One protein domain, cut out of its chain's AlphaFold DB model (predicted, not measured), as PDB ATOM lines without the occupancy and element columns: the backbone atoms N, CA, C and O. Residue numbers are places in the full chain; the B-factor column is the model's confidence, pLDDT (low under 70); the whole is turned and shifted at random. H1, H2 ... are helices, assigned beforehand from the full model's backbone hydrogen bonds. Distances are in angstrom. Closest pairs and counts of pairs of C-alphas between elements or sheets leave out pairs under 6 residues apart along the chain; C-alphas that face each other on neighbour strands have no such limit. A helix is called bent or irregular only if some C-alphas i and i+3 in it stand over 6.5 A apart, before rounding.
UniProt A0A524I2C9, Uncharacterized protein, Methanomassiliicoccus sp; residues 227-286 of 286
ATOM      1  N   LEU A 227     -15.825 -28.935  28.694       79.62
ATOM      2  CA  LEU A 227     -16.375 -27.715  28.094       79.62
ATOM      3  C   LEU A 227     -15.683 -26.456  28.613       79.62
ATOM      4  O   LEU A 227     -15.377 -25.560  27.831       79.62
ATOM      5  N   ARG A 228     -15.368 -26.403  29.911       69.94
ATOM      6  CA  ARG A 228     -14.587 -25.299  30.476       69.94
ATOM      7  C   ARG A 228     -13.158 -25.292  29.935       69.94
ATOM      8  O   ARG A 228     -12.656 -24.230  29.583       69.94
ATOM      9  N   SER A 229     -12.515 -26.459  29.845       71.31
ATOM     10  CA  SER A 229     -11.152 -26.591  29.305       71.31
ATOM     11  C   SER A 229     -11.051 -26.207  27.825       71.31
ATOM     12  O   SER A 229     -10.029 -25.654  27.415       71.31
ATOM     13  N   LEU A 230     -12.102 -26.478  27.047       78.88
ATOM     14  CA  LEU A 230     -12.243 -26.064  25.653       78.88
ATOM     15  C   LEU A 230     -12.501 -24.558  25.538       78.88
ATOM     16  O   LEU A 230     -11.786 -23.888  24.798       78.88
ATOM     17  N   ALA A 231     -13.437 -24.006  26.317       69.88
ATOM     18  CA  ALA A 231     -13.754 -22.574  26.302       69.88
ATOM     19  C   ALA A 231     -12.529 -21.708  26.626       69.88
ATOM     20  O   ALA A 231     -12.260 -20.721  25.950       69.88
ATOM     21  N   ILE A 232     -11.738 -22.143  27.607       56.53
ATOM     22  CA  ILE A 232     -10.436 -21.569  27.959       56.53
ATOM     23  C   ILE A 232      -9.474 -21.490  26.759       56.53
ATOM     24  O   ILE A 232      -8.692 -20.552  26.651       56.53
ATOM     25  N   ARG A 233      -9.515 -22.477  25.859       68.12
ATOM     26  CA  ARG A 233      -8.685 -22.543  24.644       68.12
ATOM     27  C   ARG A 233      -9.322 -21.803  23.464       68.12
ATOM     28  O   ARG A 233      -8.921 -22.011  22.327       68.12
ATOM     29  N   GLY A 234     -10.354 -20.995  23.715       68.75
ATOM     30  CA  GLY A 234     -11.125 -20.316  22.676       68.75
ATOM     31  C   GLY A 234     -12.020 -21.251  21.856       68.75
ATOM     32  O   GLY A 234     -12.567 -20.838  20.836       68.75
ATOM     33  N   ILE A 235     -12.201 -22.512  22.264       80.88
ATOM     34  CA  ILE A 235     -13.085 -23.459  21.577       80.88
ATOM     35  C   ILE A 235     -14.498 -23.306  22.144       80.88
ATOM     36  O   ILE A 235     -14.792 -23.727  23.262       80.88
ATOM     37  N   THR A 236     -15.376 -22.684  21.361       84.75
ATOM     38  CA  THR A 236     -16.770 -22.415  21.724       84.75
ATOM     39  C   THR A 236     -17.696 -23.553  21.287       84.75
ATOM     40  O   THR A 236     -17.315 -24.434  20.512       84.75
ATOM     41  N   LEU A 237     -18.953 -23.525  21.747       85.56
ATOM     42  CA  LEU A 237     -19.991 -24.436  21.244       85.56
ATOM     43  C   LEU A 237     -20.218 -24.267  19.732       85.56
ATOM     44  O   LEU A 237     -20.475 -25.255  19.051       85.56
ATOM     45  N   ASP A 238     -20.052 -23.053  19.197       88.19
ATOM     46  CA  ASP A 238     -20.120 -22.799  17.754       88.19
ATOM     47  C   ASP A 238     -18.986 -23.490  16.993       88.19
ATOM     48  O   ASP A 238     -19.231 -24.077  15.940       88.19
ATOM     49  N   HIS A 239     -17.761 -23.491  17.534       90.50
ATOM     50  CA  HIS A 239     -16.640 -24.225  16.936       90.50
ATOM     51  C   HIS A 239     -16.913 -25.734  16.906       90.50
ATOM     52  O   HIS A 239     -16.725 -26.378  15.872       90.50
ATOM     53  N   LEU A 240     -17.422 -26.295  18.009       91.81
ATOM     54  CA  LEU A 240     -17.797 -27.711  18.074       91.81
ATOM     55  C   LEU A 240     -18.945 -28.044  17.110       91.81
ATOM     56  O   LEU A 240     -18.903 -29.079  16.447       91.81
ATOM     57  N   TRP A 241     -19.940 -27.164  16.981       92.81
ATOM     58  CA  TRP A 241     -21.015 -27.329  16.002       92.81
ATOM     59  C   TRP A 241     -20.491 -27.259  14.560       92.81
ATOM     60  O   TRP A 241     -20.886 -28.058  13.713       92.81
ATOM     61  N   GLY A 242     -19.550 -26.355  14.283       90.69
ATOM     62  CA  GLY A 242     -18.840 -26.291  13.006       90.69
ATOM     63  C   GLY A 242     -18.141 -27.608  12.660       90.69
ATOM     64  O   GLY A 242     -18.276 -28.087  11.535       90.69
ATOM     65  N   ALA A 243     -17.483 -28.241  13.636       91.25
ATOM     66  CA  ALA A 243     -16.870 -29.557  13.458       91.25
ATOM     67  C   ALA A 243     -17.911 -30.648  13.148       91.25
ATOM     68  O   ALA A 243     -17.682 -31.463  12.257       91.25
ATOM     69  N   VAL A 244     -19.082 -30.631  13.803       89.62
ATOM     70  CA  VAL A 244     -20.197 -31.545  13.479       89.62
ATOM     71  C   VAL A 244     -20.634 -31.406  12.026       89.62
ATOM     72  O   VAL A 244     -20.799 -32.416  11.339       89.62
ATOM     73  N   LYS A 245     -20.758 -30.172  11.531       86.56
ATOM     74  CA  LYS A 245     -21.091 -29.922  10.123       86.56
ATOM     75  C   LYS A 245     -20.003 -30.428   9.176       86.56
ATOM     76  O   LYS A 245     -20.325 -31.042   8.166       86.56
ATOM     77  N   GLY A 246     -18.731 -30.240   9.527       85.50
ATOM     78  CA  GLY A 246     -17.590 -30.728   8.742       85.50
ATOM     79  C   GLY A 246     -17.485 -32.256   8.657       85.50
ATOM     80  O   GLY A 246     -16.880 -32.769   7.721       85.50
ATOM     81  N   MET A 247     -18.105 -32.992   9.586       88.31
ATOM     82  CA  MET A 247     -18.177 -34.459   9.535       88.31
ATOM     83  C   MET A 247     -19.203 -34.990   8.517       88.31
ATOM     84  O   MET A 247     -19.303 -36.203   8.359       88.31
ATOM     85  N   ASN A 248     -19.978 -34.123   7.842       77.75
ATOM     86  CA  ASN A 248     -21.055 -34.505   6.914       77.75
ATOM     87  C   ASN A 248     -22.056 -35.519   7.510       77.75
ATOM     88  O   ASN A 248     -22.631 -36.342   6.803       77.75
ATOM     89  N   ALA A 249     -22.276 -35.459   8.827       72.44
ATOM     90  CA  ALA A 249     -23.127 -36.396   9.564       72.44
ATOM     91  C   ALA A 249     -24.590 -35.926   9.709       72.44
ATOM     92  O   ALA A 249     -25.353 -36.513  10.477       72.44
ATOM     93  N   LEU A 250     -24.975 -34.842   9.026       80.38
ATOM     94  CA  LEU A 250     -26.310 -34.247   9.106       80.38
ATOM     95  C   LEU A 250     -27.109 -34.573   7.843       80.38
ATOM     96  O   LEU A 250     -26.655 -34.300   6.734       80.38
ATOM     97  N   ASP A 251     -28.308 -35.124   8.021       82.31
ATOM     98  CA  ASP A 251     -29.268 -35.299   6.932       82.31
ATOM     99  C   ASP A 251     -29.859 -33.926   6.539       82.31
ATOM    100  O   ASP A 251     -30.349 -33.210   7.421       82.31
ATOM    101  N   PRO A 252     -29.850 -33.545   5.246       81.06
ATOM    102  CA  PRO A 252     -30.443 -32.292   4.772       81.06
ATOM    103  C   PRO A 252     -31.932 -32.115   5.107       81.06
ATOM    104  O   PRO A 252     -32.422 -30.988   5.114       81.06
ATOM    105  N   ALA A 253     -32.664 -33.203   5.365       85.88
ATOM    106  CA  ALA A 253     -34.075 -33.167   5.740       85.88
ATOM    107  C   ALA A 253     -34.307 -32.821   7.223       85.88
ATOM    108  O   ALA A 253     -35.456 -32.668   7.648       85.88
ATOM    109  N   TRP A 254     -33.255 -32.742   8.039       87.50
ATOM    110  CA  TRP A 254     -33.388 -32.472   9.464       87.50
ATOM    111  C   TRP A 254     -33.440 -30.977   9.801       87.50
ATOM    112  O   TRP A 254     -32.792 -30.144   9.175       87.50
ATOM    113  N   ASP A 255     -34.153 -30.646  10.880       89.94
ATOM    114  CA  ASP A 255     -34.109 -29.314  11.488       89.94
ATOM    115  C   ASP A 255     -32.769 -29.104  12.217       89.94
ATOM    116  O   ASP A 255     -32.551 -29.602  13.330       89.94
ATOM    117  N   GLU A 256     -31.871 -28.348  11.581       89.31
ATOM    118  CA  GLU A 256     -30.535 -28.037  12.099       89.31
ATOM    119  C   GLU A 256     -30.587 -27.405  13.501       89.31
ATOM    120  O   GLU A 256     -29.805 -27.778  14.380       89.31
ATOM    121  N   SER A 257     -31.532 -26.492  13.741       89.12
ATOM    122  CA  SER A 257     -31.663 -25.780  15.019       89.12
ATOM    123  C   SER A 257     -32.034 -26.742  16.148       89.12
ATOM    124  O   SER A 257     -31.419 -26.744  17.224       89.12
ATOM    125  N   ALA A 258     -32.993 -27.632  15.885       90.69
ATOM    126  CA  ALA A 258     -33.400 -28.653  16.842       90.69
ATOM    127  C   ALA A 258     -32.264 -29.641  17.157       90.69
ATOM    128  O   ALA A 258     -32.086 -30.031  18.319       90.69
ATOM    129  N   ILE A 259     -31.472 -30.034  16.156       91.31
ATOM    130  CA  ILE A 259     -30.333 -30.939  16.360       91.31
ATOM    131  C   ILE A 259     -29.229 -30.252  17.145       91.31
ATOM    132  O   ILE A 259     -28.729 -30.841  18.105       91.31
ATOM    133  N   ARG A 260     -28.885 -29.012  16.792       93.62
ATOM    134  CA  ARG A 260     -27.887 -28.229  17.518       93.62
ATOM    135  C   ARG A 260     -28.233 -28.143  19.000       93.62
ATOM    136  O   ARG A 260     -27.396 -28.446  19.848       93.62
ATOM    137  N   LYS A 261     -29.491 -27.841  19.327       92.50
ATOM    138  CA  LYS A 261     -29.956 -27.783  20.719       92.50
ATOM    139  C   LYS A 261     -29.800 -29.125  21.447       92.50
ATOM    140  O   LYS A 261     -29.389 -29.159  22.607       92.50
ATOM    141  N   ARG A 262     -30.099 -30.246  20.777       92.25
ATOM    142  CA  ARG A 262     -29.883 -31.597  21.336       92.25
ATOM    143  C   ARG A 262     -28.400 -31.903  21.530       92.25
ATOM    144  O   ARG A 262     -28.042 -32.527  22.525       92.25
ATOM    145  N   PHE A 263     -27.554 -31.483  20.597       92.50
ATOM    146  CA  PHE A 263     -26.107 -31.640  20.679       92.50
ATOM    147  C   PHE A 263     -25.530 -30.878  21.878       92.50
ATOM    148  O   PHE A 263     -24.860 -31.484  22.711       92.50
ATOM    149  N   GLU A 264     -25.863 -29.596  22.030       91.56
ATOM    150  CA  GLU A 264     -25.419 -28.778  23.167       91.56
ATOM    151  C   GLU A 264     -25.893 -29.366  24.507       91.56
ATOM    152  O   GLU A 264     -25.106 -29.487  25.447       91.56
ATOM    153  N   ALA A 265     -27.144 -29.837  24.586       89.06
ATOM    154  CA  ALA A 265     -27.655 -30.509  25.781       89.06
ATOM    155  C   ALA A 265     -26.886 -31.804  26.108       89.06
ATOM    156  O   ALA A 265     -26.570 -32.059  27.274       89.06
ATOM    157  N   LYS A 266     -26.545 -32.610  25.091       93.19
ATOM    158  CA  LYS A 266     -25.715 -33.811  25.268       93.19
ATOM    159  C   LYS A 266     -24.308 -33.462  25.733       93.19
ATOM    160  O   LYS A 266     -23.800 -34.149  26.612       93.19
ATOM    161  N   LEU A 267     -23.700 -32.400  25.203       91.25
ATOM    162  CA  LEU A 267     -22.398 -31.935  25.671       91.25
ATOM    163  C   LEU A 267     -22.445 -31.567  27.158       91.25
ATOM    164  O   LEU A 267     -21.606 -32.024  27.923       91.25
ATOM    165  N   VAL A 268     -23.453 -30.807  27.597       84.00
ATOM    166  CA  VAL A 268     -23.614 -30.447  29.019       84.00
ATOM    167  C   VAL A 268     -23.804 -31.685  29.903       84.00
ATOM    168  O   VAL A 268     -23.290 -31.724  31.021       84.00
ATOM    169  N   ALA A 269     -24.514 -32.706  29.418       86.62
ATOM    170  CA  ALA A 269     -24.671 -33.969  30.135       86.62
ATOM    171  C   ALA A 269     -23.350 -34.752  30.225       86.62
ATOM    172  O   ALA A 269     -22.949 -35.140  31.320       86.62
ATOM    173  N   LEU A 270     -22.643 -34.921  29.102       89.12
ATOM    174  CA  LEU A 270     -21.332 -35.577  29.034       89.12
ATOM    175  C   LEU A 270     -20.289 -34.867  29.895       89.12
ATOM    176  O   LEU A 270     -19.398 -35.500  30.449       89.12
ATOM    177  N   ALA A 271     -20.417 -33.553  30.051       83.12
ATOM    178  CA  ALA A 271     -19.543 -32.762  30.894       83.12
ATOM    179  C   ALA A 271     -19.600 -33.198  32.375       83.12
ATOM    180  O   ALA A 271     -18.672 -32.927  33.131       83.12
ATOM    181  N   LYS A 272     -20.645 -33.914  32.800       79.88
ATOM    182  CA  LYS A 272     -20.747 -34.489  34.151       79.88
ATOM    183  C   LYS A 272     -20.085 -35.868  34.281       79.88
ATOM    184  O   LYS A 272     -19.922 -36.345  35.397       79.88
ATOM    185  N   ASP A 273     -19.702 -36.506  33.175       82.69
ATOM    186  CA  ASP A 273     -19.118 -37.850  33.169       82.69
ATOM    187  C   ASP A 273     -17.594 -37.802  33.362       82.69
ATOM    188  O   ASP A 273     -16.864 -37.160  32.601       82.69
ATOM    189  N   ILE A 274     -17.085 -38.489  34.385       77.00
ATOM    190  CA  ILE A 274     -15.658 -38.474  34.731       77.00
ATOM    191  C   ILE A 274     -14.764 -39.101  33.650       77.00
ATOM    192  O   ILE A 274     -13.654 -38.617  33.425       77.00
ATOM    193  N   ASN A 275     -15.242 -40.125  32.938       85.94
ATOM    194  CA  ASN A 275     -14.463 -40.830  31.921       85.94
ATOM    195  C   ASN A 275     -14.331 -39.984  30.654       85.94
ATOM    196  O   ASN A 275     -13.247 -39.894  30.077       85.94
ATOM    197  N   VAL A 276     -15.411 -39.305  30.253       88.00
ATOM    198  CA  VAL A 276     -15.374 -38.356  29.128       88.00
ATOM    199  C   VAL A 276     -14.407 -37.221  29.437       88.00
ATOM    200  O   VAL A 276     -13.575 -36.865  28.603       88.00
ATOM    201  N   ASN A 277     -14.477 -36.682  30.654       80.50
ATOM    202  CA  ASN A 277     -13.547 -35.656  31.094       80.50
ATOM    203  C   ASN A 277     -12.097 -36.149  31.049       80.50
ATOM    204  O   ASN A 277     -11.263 -35.461  30.469       80.50
ATOM    205  N   ALA A 278     -11.798 -37.341  31.571       77.31
ATOM    206  CA  ALA A 278     -10.456 -37.919  31.514       77.31
ATOM    207  C   ALA A 278      -9.939 -38.066  30.071       77.31
ATOM    208  O   ALA A 278      -8.816 -37.658  29.777       77.31
ATOM    209  N   MET A 279     -10.774 -38.571  29.158       86.56
ATOM    210  CA  MET A 279     -10.426 -38.730  27.743       86.56
ATOM    211  C   MET A 279     -10.097 -37.390  27.075       86.56
ATOM    212  O   MET A 279      -9.077 -37.273  26.398       86.56
ATOM    213  N   ILE A 280     -10.931 -36.364  27.271       87.19
ATOM    214  CA  ILE A 280     -10.681 -35.054  26.659       87.19
ATOM    215  C   ILE A 280      -9.481 -34.358  27.307       87.19
ATOM    216  O   ILE A 280      -8.715 -33.718  26.594       87.19
ATOM    217  N   GLN A 281      -9.259 -34.505  28.618       75.94
ATOM    218  CA  GLN A 281      -8.032 -33.992  29.240       75.94
ATOM    219  C   GLN A 281      -6.782 -34.658  28.651       75.94
ATOM    220  O   GLN A 281      -5.812 -33.962  28.372       75.94
ATOM    221  N   ALA A 282      -6.814 -35.972  28.401       78.25
ATOM    222  CA  ALA A 282      -5.717 -36.668  27.735       78.25
ATOM    223  C   ALA A 282      -5.489 -36.139  26.309       78.25
ATOM    224  O   ALA A 282      -4.352 -35.880  25.934       78.25
ATOM    225  N   ALA A 283      -6.560 -35.908  25.542       83.62
ATOM    226  CA  ALA A 283      -6.468 -35.331  24.199       83.62
ATOM    227  C   ALA A 283      -5.923 -33.893  24.201       83.62
ATOM    228  O   ALA A 283      -5.193 -33.506  23.299       83.62
ATOM    229  N   ILE A 284      -6.269 -33.106  25.220       75.62
ATOM    230  CA  ILE A 284      -5.781 -31.737  25.418       75.62
ATOM    231  C   ILE A 284      -4.286 -31.696  25.782       75.62
ATOM    232  O   ILE A 284      -3.647 -30.663  25.589       75.62
ATOM    233  N   ALA A 285      -3.755 -32.772  26.364       67.50
ATOM    234  CA  ALA A 285      -2.366 -32.867  26.805       67.50
ATOM    235  C   ALA A 285      -1.391 -33.341  25.709       67.50
ATOM    236  O   ALA A 285      -0.190 -33.395  25.977       67.50
ATOM    237  N   LEU A 286      -1.897 -33.702  24.523       68.75
ATOM    238  CA  LEU A 286      -1.104 -33.991  23.321       68.75
ATOM    239  C   LEU A 286      -0.630 -32.694  22.652       68.75
ATOM    240  O   LEU A 286       0.529 -32.690  22.184       68.75
TER     241      LEU A 286
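Overview. This is residues 227 to 286 of the 286 residues of an uncharacterized protein of Methanomassiliicoccus sp (UniProt A0A524I2C9). Four helices make a loose, open frame with few contacts: the longest, H3, runs along one side, and H4 turns off beyond its last residues at about a right angle, so that the two make an L-shaped corner. H1 comes close to H3 near that corner and is near H4, while H2 comes close to the first half of H3 at a steep tilt, and the link from H2 to H3, residues 247 to 255, swings round the end of the frame away from H4. The printed part has 60 residues with four named helices, in the order H1, H2, H3, H4, and no named strand; the class is all helix. The whole is only just loose, close to compact, with a radius of gyration of the C-alphas of 12.7 A, and its outline is elongated, with spans of 37 by 20 by 17 A.

Along the chain. The printed part begins with H1, residues 227 to 232, whose first C-alpha, that of Leu 227, is at (-16.375, -27.715, 28.094); from first to last C-alpha H1 measures 8.5 A. A tight link of four residues, 233 to 236, leads to H2, residues 237 to 246, which measures 14.2 A from first to last C-alpha. A short link of nine residues, 247 to 255, follows. H3, residues 256 to 270, is the longest helix with 15 residues; it runs from C-alpha 256 at (-30.535, -28.037, 12.099) to C-alpha 270 at (-21.332, -35.577, 29.034), a length of 20.7 A. A tight link of three residues, 271 to 273, leads to H4, residues 274 to 284, which measures 15.2 A and ends with C-alpha 284 at (-5.781, -31.737, 25.418).

Arrangement. No two of the four helices clearly touch. H1 and H2 are near each other, with 6 pairs of C-alphas within 10 A, and their closest C-alphas are 8.2 A apart. H1 and H3 are close but not clearly touching: their closest C-alphas, those of Leu 227 and Leu 267, are 7.7 A apart, and their lines are about perpendicular at 84 degrees. H1 and H4 are near each other, with 9 pairs of C-alphas within 10 A. H2 and H3 are close but not clearly touching, with the C-alphas of Trp 241 and Arg 260 the closest at 7.1 A. They run opposite ways at a steep tilt of 62 degrees, and their centres are 11.3 A apart. H3 and H4 are close but not clearly touching: their closest C-alphas, those of Leu 270 and Val 276, are 6.6 A apart. Their lines are about perpendicular at 76 degrees, and their centres are 19.2 A apart. H2 and H4 are apart. In H1, H2, H3 and H4 every pair of backbone O i and N i+4 is within hydrogen-bond range, and no helix is bent or irregular.

Size, cuts and confidence. The two C-alphas farthest apart are those of Ala 253, in the link from H2 to H3, and Ala 285, just after H4, at 38.1 A. The first and last printed C-alphas, those of Leu 227 and Leu 286, are 17.2 A apart, and Leu 286 is the chain's last residue. The printed part has no cut, and no link is long. The mean pLDDT of the printed part is 83.3. Seven residues are under 70: residue 228, residues 231 to 234, and residues 285 to 286. H1 has a mean pLDDT of 71, against 90 for H3.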